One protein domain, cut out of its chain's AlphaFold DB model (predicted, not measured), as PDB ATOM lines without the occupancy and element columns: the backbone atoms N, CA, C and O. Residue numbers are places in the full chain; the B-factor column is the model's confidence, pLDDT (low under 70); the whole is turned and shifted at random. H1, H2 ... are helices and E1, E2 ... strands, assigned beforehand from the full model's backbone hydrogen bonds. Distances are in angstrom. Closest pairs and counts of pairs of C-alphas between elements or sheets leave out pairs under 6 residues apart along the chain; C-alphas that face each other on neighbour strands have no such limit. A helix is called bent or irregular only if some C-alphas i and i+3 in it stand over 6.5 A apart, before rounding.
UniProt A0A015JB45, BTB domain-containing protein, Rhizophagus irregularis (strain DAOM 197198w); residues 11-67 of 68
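AT A GLANCE: This is residues 11 to 67 of the 68 residues of the protein "BTB domain-containing protein" of Rhizophagus irregularis (strain DAOM 197198w) (UniProt A0A015JB45). Three arms spread from a small junction: a two-stranded hairpin, E1 and E2, a short helix H1, and the long helix H3, with the short helix H2 where they come together, by the open end of the strand hairpin. H3 folds back over H2 with its first part, and residues 56 to 67 then stick out with nothing packed on them. The printed part has 57 residues, with three named helices and two named strands in the order H1, E1, E2, H2, H3; the sheet, order E1 - E2, is antiparallel, and the class is mixed, helices and strands. The whole is loose, with a radius of gyration of the C-alphas of 13.6 A and spans of 36 by 35 by 22 A.

HOW THE PARTS SIT: H1, residues 11 to 16, touches no helix. It is close to H2, residues 40 to 46, but not clearly touching, the closest C-alphas being those of Leu 15 and Ile 42, 7.6 A apart. Their lines stand at a steep tilt of 65 degrees, opposite ways. E1, residues 23 to 27, and E2, residues 34 to 38, form a hairpin of antiparallel strands, with 155 degrees between their directions. N 25 and O 36 are within hydrogen-bond range at 2.8 A, and so are N 34 and O 27 at 2.8 A. H1 and E2 are only just apart, 8.4 A at the closest. The closest C-alphas of E1 and H2 are those of Ile 23 and Met 40, 5.9 A apart. H2 and H3, residues 48 to 65, form a helical hairpin and touch, H3 with residues 50 to 54 alone; the closest C-alphas are those of His 44 and Arg 51, 4.2 A apart. They run opposite ways at a shallow tilt of 32 degrees, only just short of steep. H3 is apart from H1, E1 and E2. In H2 and H3 every O i to N i+4 pair is within hydrogen-bond range; in H1 0 of 2 are, beside 2 of 3 O i to N i+3 pairs.

IN THESE COORDINATES: H1 begins at C-alpha 11, (43.901, 17.000, -36.229), and is 9.7 A long. E1 measures 13.1 A and E2 13.2 A from first to last C-alpha. H2 begins at C-alpha 40, (43.191, 28.688, -43.948), and is 9.9 A long. H3, 26.2 A long, ends at C-alpha 65, (30.651, 43.831, -42.893).

THE WHOLE: The C-alphas farthest apart are those of Tyr 32 and Thr 67, at 38.5 A. Residues 56 to 67, of which 56 to 65 belong to H3, stand free; the body without them spans 35 by 25 by 13 A. The printed part has no cut. The links E2 to H2 and H2 to H3 are tight, and H1 to E1 and E1 to E2 are short. The mean pLDDT of the printed part is 85.6, and residues 58 to 67 are under 70.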
ATOM      1  N   LEU A  11      43.356  15.779 -35.621       88.94
ATOM      2  CA  LEU A  11      43.901  17.000 -36.229       88.94
ATOM      3  C   LEU A  11      44.820  16.718 -37.427       88.94
ATOM      4  O   LEU A  11      44.926  17.556 -38.319       88.94
ATOM      5  N   LEU A  12      45.500  15.568 -37.449       89.38
ATOM      6  CA  LEU A  12      46.295  15.140 -38.602       89.38
ATOM      7  C   LEU A  12      45.410  14.710 -39.774       89.38
ATOM      8  O   LEU A  12      45.768  14.988 -40.914       89.38
ATOM      9  N   GLU A  13      44.264  14.078 -39.505       90.19
ATOM     10  CA  GLU A  13      43.286  13.690 -40.532       90.19
ATOM     11  C   GLU A  13      42.796  14.914 -41.326       90.19
ATOM     12  O   GLU A  13      42.774  14.860 -42.551       90.19
ATOM     13  N   ILE A  14      42.572  16.056 -40.660       86.69
ATOM     14  CA  ILE A  14      42.180  17.329 -41.303       86.69
ATOM     15  C   ILE A  14      43.199  17.798 -42.357       86.69
ATOM     16  O   ILE A  14      42.832  18.458 -43.322       86.69
ATOM     17  N   LEU A  15      44.489  17.473 -42.205       83.50
ATOM     18  CA  LEU A  15      45.523  17.914 -43.153       83.50
ATOM     19  C   LEU A  15      45.427  17.226 -44.517       83.50
ATOM     20  O   LEU A  15      45.979  17.746 -45.484       83.50
ATOM     21  N   ASN A  16      44.796  16.052 -44.567       81.75
ATOM     22  CA  ASN A  16      44.657  15.239 -45.774       81.75
ATOM     23  C   ASN A  16      43.215  15.206 -46.290       81.75
ATOM     24  O   ASN A  16      42.941  14.516 -47.268       81.75
ATOM     25  N   ASP A  17      42.303  15.895 -45.610       83.81
ATOM     26  CA  ASP A  17      40.896  15.921 -45.970       83.81
ATOM     27  C   ASP A  17      40.655  16.843 -47.174       83.81
ATOM     28  O   ASP A  17      41.251  17.918 -47.277       83.81
ATOM     29  N   GLU A  18      39.772  16.417 -48.076       87.12
ATOM     30  CA  GLU A  18      39.321  17.195 -49.229       87.12
ATOM     31  C   GLU A  18      38.076  18.052 -48.946       87.12
ATOM     32  O   GLU A  18      37.646  18.845 -49.794       87.12
ATOM     33  N   GLU A  19      37.509  17.935 -47.746       87.50
ATOM     34  CA  GLU A  19      36.377  18.728 -47.286       87.50
ATOM     35  C   GLU A  19      36.813  20.066 -46.653       87.50
ATOM     36  O   GLU A  19      37.949  20.265 -46.220       87.50
ATOM     37  N   TYR A  20      35.886  21.029 -46.605       87.62
ATOM     38  CA  TYR A  20      36.042  22.324 -45.914       87.62
ATOM     39  C   TYR A  20      37.184  23.242 -46.382       87.62
ATOM     40  O   TYR A  20      37.573  24.159 -45.657       87.62
ATOM     41  N   TYR A  21      37.701  23.062 -47.598       91.44
ATOM     42  CA  TYR A  21      38.637  24.022 -48.181       91.44
ATOM     43  C   TYR A  21      38.022  25.426 -48.273       91.44
ATOM     44  O   TYR A  21      37.053  25.655 -48.999       91.44
ATOM     45  N   ASP A  22      38.632  26.380 -47.577       92.19
ATOM     46  CA  ASP A  22      38.214  27.782 -47.481       92.19
ATOM     47  C   ASP A  22      39.220  28.744 -48.145       92.19
ATOM     48  O   ASP A  22      39.012  29.964 -48.173       92.19
ATOM     49  N   ILE A  23      40.301  28.206 -48.725       91.69
ATOM     50  CA  ILE A  23      41.282  28.963 -49.497       91.69
ATOM     51  C   ILE A  23      41.801  28.192 -50.718       91.69
ATOM     52  O   ILE A  23      42.082  26.994 -50.669       91.69
ATOM     53  N   THR A  24      41.978  28.935 -51.811       93.94
ATOM     54  CA  THR A  24      42.638  28.495 -53.041       93.94
ATOM     55  C   THR A  24      43.937  29.279 -53.222       93.94
ATOM     56  O   THR A  24      43.956  30.500 -53.046       93.94
ATOM     57  N   ILE A  25      45.022  28.583 -53.553       93.31
ATOM     58  CA  ILE A  25      46.340  29.143 -53.848       93.31
ATOM     59  C   ILE A  25      46.660  28.829 -55.305       93.31
ATOM     60  O   ILE A  25      46.766  27.666 -55.690       93.31
ATOM     61  N   GLU A  26      46.837  29.873 -56.099       95.88
ATOM     62  CA  GLU A  26      47.260  29.780 -57.492       95.88
ATOM     63  C   GLU A  26      48.761  30.066 -57.571       95.88
ATOM     64  O   GLU A  26      49.247  31.046 -57.003       95.88
ATOM     65  N   VAL A  27      49.514  29.186 -58.229       96.50
ATOM     66  CA  VAL A  27      50.970  29.292 -58.366       96.50
ATOM     67  C   VAL A  27      51.347  29.189 -59.833       96.50
ATOM     68  O   VAL A  27      50.964  28.233 -60.503       96.50
ATOM     69  N   GLY A  28      52.156  30.136 -60.300       96.06
ATOM     70  CA  GLY A  28      52.603  30.220 -61.686       96.06
ATOM     71  C   GLY A  28      52.003  31.423 -62.405       96.06
ATOM     72  O   GLY A  28      51.356  32.266 -61.789       96.06
ATOM     73  N   ASN A  29      52.251  31.486 -63.709       94.94
ATOM     74  CA  ASN A  29      51.745  32.518 -64.607       94.94
ATOM     75  C   ASN A  29      51.053  31.841 -65.794       94.94
ATOM     76  O   ASN A  29      51.396  30.709 -66.133       94.94
ATOM     77  N   ASP A  30      50.116  32.544 -66.430       91.94
ATOM     78  CA  ASP A  30      49.441  32.105 -67.658       91.94
ATOM     79  C   ASP A  30      50.465  31.626 -68.718       91.94
ATOM     80  O   ASP A  30      51.460  32.328 -68.945       91.94
ATOM     81  N   PRO A  31      50.301  30.432 -69.332       92.44
ATOM     82  CA  PRO A  31      49.189  29.468 -69.197       92.44
ATOM     83  C   PRO A  31      49.400  28.365 -68.151       92.44
ATOM     84  O   PRO A  31      48.568  27.474 -67.997       92.44
ATOM     85  N   TYR A  32      50.507  28.397 -67.417       95.81
ATOM     86  CA  TYR A  32      50.931  27.335 -66.504       95.81
ATOM     87  C   TYR A  32      50.602  27.671 -65.048       95.81
ATOM     88  O   TYR A  32      51.487  27.758 -64.192       95.81
ATOM     89  N   ILE A  33      49.316  27.855 -64.763       97.25
ATOM     90  CA  ILE A  33      48.827  28.067 -63.399       97.25
ATOM     91  C   ILE A  33      48.502  26.712 -62.769       97.25
ATOM     92  O   ILE A  33      47.789  25.889 -63.343       97.25
ATOM     93  N   LYS A  34      49.000  26.489 -61.553       97.44
ATOM     94  CA  LYS A  34      48.633  25.352 -60.711       97.44
ATOM     95  C   LYS A  34      47.778  25.819 -59.543       97.44
ATOM     96  O   LYS A  34      48.129  26.775 -58.856       97.44
ATOM     97  N   ILE A  35      46.679  25.112 -59.310       95.06
ATOM     98  CA  ILE A  35      45.701  25.432 -58.273       95.06
ATOM     99  C   ILE A  35      45.860  24.448 -57.113       95.06
ATOM    100  O   ILE A  35      45.862  23.235 -57.317       95.06
ATOM    101  N   PHE A  36      45.971  24.973 -55.895       92.88
ATOM    102  CA  PHE A  36      46.006  24.206 -54.655       92.88
ATOM    103  C   PHE A  36      44.857  24.642 -53.754       92.88
ATOM    104  O   PHE A  36      44.685  25.832 -53.498       92.88
ATOM    105  N   ARG A  37      44.082  23.686 -53.253       92.94
ATOM    106  CA  ARG A  37      43.039  23.932 -52.252       92.94
ATOM    107  C   ARG A  37      43.596  23.567 -50.881       92.94
ATOM    108  O   ARG A  37      44.375  22.623 -50.776       92.94
ATOM    109  N   ALA A  38      43.281  24.361 -49.867       92.38
ATOM    110  CA  ALA A  38      43.812  24.175 -48.523       92.38
ATOM    111  C   ALA A  38      42.861  24.743 -47.462       92.38
ATOM    112  O   ALA A  38      41.863  25.390 -47.785       92.38
ATOM    113  N   HIS A  39      43.211  24.525 -46.192       91.62
ATOM    114  CA  HIS A  39      42.514  25.082 -45.032       91.62
ATOM    115  C   HIS A  39      43.283  26.270 -44.450       91.62
ATOM    116  O   HIS A  39      44.434  26.162 -44.009       91.62
ATOM    117  N   MET A  40      42.630  27.422 -44.387       92.25
ATOM    118  CA  MET A  40      43.191  28.688 -43.948       92.25
ATOM    119  C   MET A  40      43.653  28.622 -42.496       92.25
ATOM    120  O   MET A  40      44.709  29.165 -42.172       92.25
ATOM    121  N   VAL A  41      42.913  27.921 -41.631       91.38
ATOM    122  CA  VAL A  41      43.286  27.723 -40.222       91.38
ATOM    123  C   VAL A  41      44.627  26.993 -40.092       91.38
ATOM    124  O   VAL A  41      45.499  27.424 -39.337       91.38
ATOM    125  N   ILE A  42      44.848  25.950 -40.894       92.31
ATOM    126  CA  ILE A  42      46.095  25.182 -40.890       92.31
ATOM    127  C   ILE A  42      47.251  26.058 -41.374       92.31
ATOM    128  O   ILE A  42      48.280  26.148 -40.699       92.31
ATOM    129  N   LEU A  43      47.079  26.755 -42.499       92.88
ATOM    130  CA  LEU A  43      48.098  27.656 -43.048       92.88
ATOM    131  C   LEU A  43      48.438  28.801 -42.085       92.88
ATOM    132  O   LEU A  43      49.614  29.126 -41.902       92.88
ATOM    133  N   HIS A  44      47.424  29.380 -41.436       93.44
ATOM    134  CA  HIS A  44      47.568  30.449 -40.454       93.44
ATOM    135  C   HIS A  44      48.444  30.015 -39.278       93.44
ATOM    136  O   HIS A  44      49.336  30.756 -38.857       93.44
ATOM    137  N   TYR A  45      48.231  28.812 -38.741       92.94
ATOM    138  CA  TYR A  45      48.996  28.357 -37.585       92.94
ATOM    139  C   TYR A  45      50.356  27.755 -37.949       92.94
ATOM    140  O   TYR A  45      51.303  27.980 -37.194       92.94
ATOM    141  N   ARG A  46      50.501  27.093 -39.106       92.38
ATOM    142  CA  ARG A  46      51.760  26.440 -39.518       92.38
ATOM    143  C   ARG A  46      52.802  27.369 -40.139       92.38
ATOM    144  O   ARG A  46      53.983  27.045 -40.082       92.38
ATOM    145  N   SER A  47      52.411  28.507 -40.716       94.69
ATOM    146  CA  SER A  47      53.351  29.417 -41.385       94.69
ATOM    147  C   SER A  47      53.215  30.850 -40.868       94.69
ATOM    148  O   SER A  47      52.207  31.501 -41.143       94.69
ATOM    149  N   PRO A  48      54.231  31.407 -40.177       94.69
ATOM    150  CA  PRO A  48      54.219  32.807 -39.748       94.69
ATOM    151  C   PRO A  48      54.068  33.801 -40.906       94.69
ATOM    152  O   PRO A  48      53.490  34.872 -40.730       94.69
ATOM    153  N   TYR A  49      54.567  33.453 -42.095       94.62
ATOM    154  CA  TYR A  49      54.426  34.276 -43.292       94.62
ATOM    155  C   TYR A  49      52.974  34.306 -43.780       94.62
ATOM    156  O   TYR A  49      52.384  35.383 -43.897       94.62
ATOM    157  N   LEU A  50      52.363  33.131 -43.969       93.44
ATOM    158  CA  LEU A  50      50.959  33.043 -44.378       93.44
ATOM    159  C   LEU A  50      50.035  33.609 -43.302       93.44
ATOM    160  O   LEU A  50      49.077  34.292 -43.639       93.44
ATOM    161  N   ARG A  51      50.360  33.440 -42.015       94.44
ATOM    162  CA  ARG A  51      49.639  34.074 -40.904       94.44
ATOM    163  C   ARG A  51      49.467  35.572 -41.126       94.44
ATOM    164  O   ARG A  51      48.348  36.067 -41.051       94.44
ATOM    165  N   ARG A  52      50.553  36.288 -41.445       93.69
ATOM    166  CA  ARG A  52      50.518  37.741 -41.687       93.69
ATOM    167  C   ARG A  52      49.609  38.095 -42.863       93.69
ATOM    168  O   ARG A  52      48.800  39.007 -42.737       93.69
ATOM    169  N   ILE A  53      49.710  37.358 -43.969       91.75
ATOM    170  CA  ILE A  53      48.908  37.587 -45.184       91.75
ATOM    171  C   ILE A  53      47.418  37.308 -44.937       91.75
ATOM    172  O   ILE A  53      46.549  38.070 -45.354       91.75
ATOM    173  N   LEU A  54      47.100  36.222 -44.238       90.81
ATOM    174  CA  LEU A  54      45.722  35.822 -43.963       90.81
ATOM    175  C   LEU A  54      45.058  36.744 -42.931       90.81
ATOM    176  O   LEU A  54      43.883  37.086 -43.063       90.81
ATOM    177  N   SER A  55      45.814  37.212 -41.934       87.56
ATOM    178  CA  SER A  55      45.330  38.171 -40.938       87.56
ATOM    179  C   SER A  55      44.962  39.531 -41.535       87.56
ATOM    180  O   SER A  55      44.010  40.150 -41.067       87.56
ATOM    181  N   THR A  56      45.677  40.016 -42.554       81.19
ATOM    182  CA  THR A  56      45.331  41.290 -43.209       81.19
ATOM    183  C   THR A  56      44.085  41.163 -44.082       81.19
ATOM    184  O   THR A  56      43.269  42.084 -44.105       81.19
ATOM    185  N   LYS A  57      43.884  40.014 -44.741       74.75
ATOM    186  CA  LYS A  57      42.676  39.731 -45.532       74.75
ATOM    187  C   LYS A  57      41.407  39.718 -44.673       74.75
ATOM    188  O   LYS A  57      40.402  40.299 -45.071       74.75
ATOM    189  N   ASN A  58      41.456  39.101 -43.491       67.44
ATOM    190  CA  ASN A  58      40.303  39.049 -42.584       67.44
ATOM    191  C   ASN A  58      39.907  40.419 -42.029       67.44
ATOM    192  O   ASN A  58      38.720  40.682 -41.879       67.44
ATOM    193  N   LYS A  59      40.876  41.303 -41.758       65.31
ATOM    194  CA  LYS A  59      40.577  42.667 -41.296       65.31
ATOM    195  C   LYS A  59      39.748  43.439 -42.325       65.31
ATOM    196  O   LYS A  59      38.711  43.973 -41.970       65.31
ATOM    197  N   LYS A  60      40.131  43.365 -43.605       61.28
ATOM    198  CA  LYS A  60      39.377  44.007 -44.692       61.28
ATOM    199  C   LYS A  60      37.949  43.470 -44.840       61.28
ATOM    200  O   LYS A  60      37.049  44.243 -45.124       61.28
ATOM    201  N   LYS A  61      37.729  42.164 -44.627       60.66
ATOM    202  CA  LYS A  61      36.372  41.586 -44.636       60.66
ATOM    203  C   LYS A  61      35.503  42.111 -43.493       60.66
ATOM    204  O   LYS A  61      34.319  42.331 -43.699       60.66
ATOM    205  N   ASN A  62      36.070  42.290 -42.301       60.28
ATOM    206  CA  ASN A  62      35.315  42.810 -41.159       60.28
ATOM    207  C   ASN A  62      34.939  44.286 -41.341       60.28
ATOM    208  O   ASN A  62      33.862  44.679 -40.906       60.28
ATOM    209  N   ASP A  63      35.792  45.070 -42.006       59.69
ATOM    210  CA  ASP A  63      35.498  46.469 -42.326       59.69
ATOM    211  C   ASP A  63      34.325  46.586 -43.324       59.69
ATOM    212  O   ASP A  63      33.453  47.423 -43.127       59.69
ATOM    213  N   ASP A  64      34.240  45.690 -44.321       56.59
ATOM    214  CA  ASP A  64      33.121  45.617 -45.287       56.59
ATOM    215  C   ASP A  64      31.793  45.143 -44.658       56.59
ATOM    216  O   ASP A  64      30.710  45.495 -45.123       56.59
ATOM    217  N   ILE A  65      31.849  44.328 -43.597       55.91
ATOM    218  CA  ILE A  65      30.651  43.831 -42.893       55.91
ATOM    219  C   ILE A  65      30.080  44.895 -41.938       55.91
ATOM    220  O   ILE A  65      28.892  44.860 -41.632       55.91
ATOM    221  N   LEU A  66      30.892  45.853 -41.478       54.53
ATOM    222  CA  LEU A  66      30.473  46.904 -40.539       54.53
ATOM    223  C   LEU A  66      29.872  48.146 -41.232       54.53
ATOM    224  O   LEU A  66      29.429  49.070 -40.555       54.53
ATOM    225  N   THR A  67      29.863  48.196 -42.567       48.25
ATOM    226  CA  THR A  67      29.359  49.338 -43.353       48.25
ATOM    227  C   THR A  67      27.924  49.181 -43.871       48.25
ATOM    228  O   THR A  67      27.513  49.954 -44.736       48.25
TER     229      THR A  67